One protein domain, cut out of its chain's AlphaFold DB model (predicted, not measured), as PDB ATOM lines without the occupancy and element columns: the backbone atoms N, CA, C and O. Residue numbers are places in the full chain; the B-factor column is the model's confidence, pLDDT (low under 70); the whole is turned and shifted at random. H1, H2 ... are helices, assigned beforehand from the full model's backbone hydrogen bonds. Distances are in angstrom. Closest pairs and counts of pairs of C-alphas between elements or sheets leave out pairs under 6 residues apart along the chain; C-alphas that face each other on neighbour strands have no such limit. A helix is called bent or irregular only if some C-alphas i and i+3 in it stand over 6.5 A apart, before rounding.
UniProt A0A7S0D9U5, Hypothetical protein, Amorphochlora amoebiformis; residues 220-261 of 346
ATOM      1  N   TRP A 220       7.934  12.473  21.250       55.94
ATOM      2  CA  TRP A 220       8.787  12.605  20.064       55.94
ATOM      3  C   TRP A 220       9.732  13.807  20.125       55.94
ATOM      4  O   TRP A 220      10.898  13.687  19.749       55.94
ATOM      5  N   ARG A 221       9.267  14.955  20.638       64.88
ATOM      6  CA  ARG A 221      10.135  16.124  20.853       64.88
ATOM      7  C   ARG A 221      11.206  15.844  21.905       64.88
ATOM      8  O   ARG A 221      12.348  16.236  21.699       64.88
ATOM      9  N   ALA A 222      10.867  15.122  22.974       61.88
ATOM     10  CA  ALA A 222      11.830  14.726  23.999       61.88
ATOM     11  C   ALA A 222      12.905  13.774  23.443       61.88
ATOM     12  O   ALA A 222      14.094  14.028  23.617       61.88
ATOM     13  N   PHE A 223      12.509  12.738  22.694       62.78
ATOM     14  CA  PHE A 223      13.460  11.782  22.113       62.78
ATOM     15  C   PHE A 223      14.367  12.404  21.045       62.78
ATOM     16  O   PHE A 223      15.572  12.155  21.043       62.78
ATOM     17  N   GLY A 224      13.812  13.236  20.157       80.69
ATOM     18  CA  GLY A 224      14.604  13.929  19.138       80.69
ATOM     19  C   GLY A 224      15.610  14.911  19.742       80.69
ATOM     20  O   GLY A 224      16.745  14.997  19.277       80.69
ATOM     21  N   TRP A 225      15.224  15.609  20.815       65.62
ATOM     22  CA  TRP A 225      16.084  16.583  21.488       65.62
ATOM     23  C   TRP A 225      17.205  15.916  22.293       65.62
ATOM     24  O   TRP A 225      18.346  16.369  22.232       65.62
ATOM     25  N   GLU A 226      16.938  14.803  22.984       60.56
ATOM     26  CA  GLU A 226      17.995  14.061  23.685       60.56
ATOM     27  C   GLU A 226      18.994  13.407  22.726       60.56
ATOM     28  O   GLU A 226      20.203  13.485  22.957       60.56
ATOM     29  N   ALA A 227      18.520  12.835  21.615       61.56
ATOM     30  CA  ALA A 227      19.398  12.288  20.582       61.56
ATOM     31  C   ALA A 227      20.278  13.381  19.946       61.56
ATOM     32  O   ALA A 227      21.480  13.175  19.764       61.56
ATOM     33  N   ALA A 228      19.719  14.568  19.683       59.59
ATOM     34  CA  ALA A 228      20.469  15.714  19.167       59.59
ATOM     35  C   ALA A 228      21.494  16.257  20.180       59.59
ATOM     36  O   ALA A 228      22.619  16.578  19.800       59.59
ATOM     37  N   ILE A 229      21.155  16.308  21.476       67.62
ATOM     38  CA  ILE A 229      22.097  16.691  22.541       67.62
ATOM     39  C   ILE A 229      23.237  15.675  22.657       67.62
ATOM     40  O   ILE A 229      24.392  16.074  22.824       67.62
ATOM     41  N   LEU A 230      22.943  14.375  22.578       64.44
ATOM     42  CA  LEU A 230      23.962  13.324  22.631       64.44
ATOM     43  C   LEU A 230      24.891  13.377  21.411       64.44
ATOM     44  O   LEU A 230      26.108  13.303  21.581       64.44
ATOM     45  N   ALA A 231      24.346  13.607  20.214       65.12
ATOM     46  CA  ALA A 231      25.136  13.808  19.000       65.12
ATOM     47  C   ALA A 231      26.008  15.076  19.084       65.12
ATOM     48  O   ALA A 231      27.205  15.027  18.812       65.12
ATOM     49  N   ALA A 232      25.457  16.199  19.553       56.75
ATOM     50  CA  ALA A 232      26.207  17.444  19.730       56.75
ATOM     51  C   ALA A 232      27.307  17.330  20.805       56.75
ATOM     52  O   ALA A 232      28.386  17.908  20.658       56.75
ATOM     53  N   LYS A 233      27.067  16.558  21.875       69.31
ATOM     54  CA  LYS A 233      28.088  16.240  22.886       69.31
ATOM     55  C   LYS A 233      29.200  15.369  22.307       69.31
ATOM     56  O   LYS A 233      30.358  15.643  22.601       69.31
ATOM     57  N   ALA A 234      28.872  14.394  21.461       66.75
ATOM     58  CA  ALA A 234      29.866  13.561  20.784       66.75
ATOM     59  C   ALA A 234      30.748  14.367  19.808       66.75
ATOM     60  O   ALA A 234      31.950  14.130  19.733       66.75
ATOM     61  N   ILE A 235      30.184  15.373  19.125       71.00
ATOM     62  CA  ILE A 235      30.939  16.267  18.224       71.00
ATOM     63  C   ILE A 235      31.881  17.202  19.006       71.00
ATOM     64  O   ILE A 235      32.981  17.498  18.551       71.00
ATOM     65  N   ARG A 236      31.475  17.667  20.197       71.69
ATOM     66  CA  ARG A 236      32.296  18.556  21.045       71.69
ATOM     67  C   ARG A 236      33.340  17.835  21.892       71.69
ATOM     68  O   ARG A 236      34.227  18.494  22.435       71.69
ATOM     69  N   THR A 237      33.247  16.519  22.057       74.19
ATOM     70  CA  THR A 237      34.275  15.778  22.789       74.19
ATOM     71  C   THR A 237      35.556  15.699  21.962       74.19
ATOM     72  O   THR A 237      35.509  15.219  20.830       74.19
ATOM     73  N   PRO A 238      36.715  16.112  22.510       81.44
ATOM     74  CA  PRO A 238      37.982  15.973  21.811       81.44
ATOM     75  C   PRO A 238      38.203  14.504  21.423       81.44
ATOM     76  O   PRO A 238      37.971  13.623  22.262       81.44
ATOM     77  N   PRO A 239      38.702  14.208  20.212       70.44
ATOM     78  CA  PRO A 239      38.868  12.833  19.730       70.44
ATOM     79  C   PRO A 239      39.726  11.974  20.676       70.44
ATOM     80  O   PRO A 239      39.480  10.782  20.850       70.44
ATOM     81  N   GLY A 240      40.668  12.586  21.403       82.69
ATOM     82  CA  GLY A 240      41.479  11.909  22.420       82.69
ATOM     83  C   GLY A 240      40.721  11.440  23.674       82.69
ATOM     84  O   GLY A 240      41.235  10.589  24.404       82.69
ATOM     85  N   VAL A 241      39.529  11.972  23.958       76.38
ATOM     86  CA  VAL A 241      38.664  11.522  25.067       76.38
ATOM     87  C   VAL A 241      37.817  10.332  24.622       76.38
ATOM     88  O   VAL A 241      37.732   9.341  25.347       76.38
ATOM     89  N   VAL A 242      37.272  10.391  23.404       71.50
ATOM     90  CA  VAL A 242      36.510   9.290  22.797       71.50
ATOM     91  C   VAL A 242      37.404   8.062  22.614       71.50
ATOM     92  O   VAL A 242      37.043   6.975  23.060       71.50
ATOM     93  N   ASN A 243      38.621   8.241  22.097       72.81
ATOM     94  CA  ASN A 243      39.582   7.145  21.935       72.81
ATOM     95  C   ASN A 243      39.969   6.505  23.278       72.81
ATOM     96  O   ASN A 243      40.005   5.283  23.391       72.81
ATOM     97  N   ARG A 244      40.164   7.301  24.340       76.50
ATOM     98  CA  ARG A 244      40.431   6.771  25.691       76.50
ATOM     99  C   ARG A 244      39.234   6.023  26.286       76.50
ATOM    100  O   ARG A 244      39.428   5.041  27.004       76.50
ATOM    101  N   ALA A 245      38.011   6.466  26.001       71.62
ATOM    102  CA  ALA A 245      36.796   5.772  26.421       71.62
ATOM    103  C   ALA A 245      36.628   4.435  25.679       71.62
ATOM    104  O   ALA A 245      36.405   3.408  26.320       71.62
ATOM    105  N   LEU A 246      36.831   4.421  24.360       72.00
ATOM    106  CA  LEU A 246      36.795   3.206  23.542       72.00
ATOM    107  C   LEU A 246      37.896   2.212  23.940       72.00
ATOM    108  O   LEU A 246      37.634   1.018  24.068       72.00
ATOM    109  N   GLU A 247      39.105   2.684  24.251       85.44
ATOM    110  CA  GLU A 247      40.170   1.832  24.787       85.44
ATOM    111  C   GLU A 247      39.830   1.224  26.152       85.44
ATOM    112  O   GLU A 247      40.259   0.106  26.449       85.44
ATOM    113  N   ARG A 248      39.103   1.951  27.011       81.31
ATOM    114  CA  ARG A 248      38.620   1.413  28.291       81.31
ATOM    115  C   ARG A 248      37.573   0.331  28.061       81.31
ATOM    116  O   ARG A 248      37.690  -0.731  28.666       81.31
ATOM    117  N   ILE A 249      36.623   0.555  27.153       78.44
ATOM    118  CA  ILE A 249      35.607  -0.441  26.781       78.44
ATOM    119  C   ILE A 249      36.279  -1.699  26.219       78.44
ATOM    120  O   ILE A 249      36.088  -2.786  26.761       78.44
ATOM    121  N   GLY A 250      37.191  -1.552  25.256       87.19
ATOM    122  CA  GLY A 250      37.931  -2.686  24.697       87.19
ATOM    123  C   GLY A 250      38.866  -3.381  25.699       87.19
ATOM    124  O   GLY A 250      39.225  -4.544  25.512       87.19
ATOM    125  N   ARG A 251      39.305  -2.707  26.774       86.19
ATOM    126  CA  ARG A 251      40.031  -3.348  27.890       86.19
ATOM    127  C   ARG A 251      39.098  -4.172  28.780       86.19
ATOM    128  O   ARG A 251      39.482  -5.273  29.167       86.19
ATOM    129  N   MET A 252      37.893  -3.679  29.068       82.00
ATOM    130  CA  MET A 252      36.893  -4.426  29.840       82.00
ATOM    131  C   MET A 252      36.427  -5.678  29.092       82.00
ATOM    132  O   MET A 252      36.429  -6.761  29.668       82.00
ATOM    133  N   GLU A 253      36.136  -5.562  27.795       84.12
ATOM    134  CA  GLU A 253      35.725  -6.707  26.972       84.12
ATOM    135  C   GLU A 253      36.820  -7.775  26.887       84.12
ATOM    136  O   GLU A 253      36.542  -8.960  27.053       84.12
ATOM    137  N   ARG A 254      38.088  -7.372  26.718       84.00
ATOM    138  CA  ARG A 254      39.222  -8.311  26.750       84.00
ATOM    139  C   ARG A 254      39.366  -9.000  28.104       84.00
ATOM    140  O   ARG A 254      39.594 -10.205  28.132       84.00
ATOM    141  N   ALA A 255      39.192  -8.272  29.205       81.44
ATOM    142  CA  ALA A 255      39.244  -8.850  30.545       81.44
ATOM    143  C   ALA A 255      38.101  -9.848  30.786       81.44
ATOM    144  O   ALA A 255      38.300 -10.868  31.444       81.44
ATOM    145  N   ASP A 256      36.912  -9.592  30.245       78.06
ATOM    146  CA  ASP A 256      35.777 -10.501  30.386       78.06
ATOM    147  C   ASP A 256      35.898 -11.725  29.469       78.06
ATOM    148  O   ASP A 256      35.637 -12.841  29.923       78.06
ATOM    149  N   ILE A 257      36.416 -11.570  28.247       74.44
ATOM    150  CA  ILE A 257      36.799 -12.695  27.375       74.44
ATOM    151  C   ILE A 257      37.893 -13.544  28.041       74.44
ATOM    152  O   ILE A 257      37.817 -14.771  28.034       74.44
ATOM    153  N   GLU A 258      38.885 -12.923  28.682       83.06
ATOM    154  CA  GLU A 258      39.939 -13.639  29.405       83.06
ATOM    155  C   GLU A 258      39.393 -14.383  30.635       83.06
ATOM    156  O   GLU A 258      39.749 -15.539  30.868       83.06
ATOM    157  N   LYS A 259      38.470 -13.780  31.397       82.81
ATOM    158  CA  LYS A 259      37.775 -14.467  32.500       82.81
ATOM    159  C   LYS A 259      36.929 -15.638  32.002       82.81
ATOM    160  O   LYS A 259      36.874 -16.661  32.684       82.81
ATOM    161  N   LEU A 260      36.276 -15.504  30.848       72.44
ATOM    162  CA  LEU A 260      35.515 -16.589  30.225       72.44
ATOM    163  C   LEU A 260      36.442 -17.720  29.765       72.44
ATOM    164  O   LEU A 260      36.159 -18.880  30.055       72.44
ATOM    165  N   ASN A 261      37.593 -17.398  29.176       72.38
ATOM    166  CA  ASN A 261      38.600 -18.391  28.793       72.38
ATOM    167  C   ASN A 261      39.227 -19.088  30.011       72.38
ATOM    168  O   ASN A 261      39.403 -20.304  29.995       72.38
TER     169      ASN A 261
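Overview. This is residues 220 to 261 of the 346 residues of the protein "Hypothetical protein" of Amorphochlora amoebiformis (UniProt A0A7S0D9U5). Two helices, H1 and then the longer H2, make the two arms of a wide-open V, joined at its corner by a two-residue link. The space between the arms is empty, and the V is flat, with spans of 45 by 26 by 6 A. The printed part has 42 residues with two named helices, in the order H1, H2, and no named strand; the class is all helix. The whole is extended, with a radius of gyration of the C-alphas of 15.3 A.

Along the chain. H1 holds residues 220 to 236, from C-alpha 220 at (8.787, 12.605, 20.064) to C-alpha 236 at (32.296, 18.556, 21.045), a length of 24.3 A. Thr 237 and Pro 238 follow. H2 holds residues 239 to 261 and measures 32.5 A, from C-alpha 239 at (38.868, 12.833, 19.730) to C-alpha 261 at (38.600, -18.391, 28.793).

Arrangement. H1 has the N-to-C direction (0.99, 0.12, -0.05), mainly along rising x. H2 has the direction (-0.05, -0.96, 0.27), mainly along falling y. The two helices are only just apart, their closest C-alphas being 8.2 A from each other. Residues 220 to 233 of H1 and 243 to 261 of H2 stand free. In H1 and H2 every O i to N i+4 pair is within hydrogen-bond range, and neither helix is bent.

Size, cuts and confidence. The two C-alphas farthest apart are those of Arg 221 and Asn 261, at 45.4 A. The printed part has no cut, and the link from H1 to H2 is tight. The mean pLDDT of the printed part is 73.1, and 14 residues are under 70, namely residues 220 to 223 and 225 to 234.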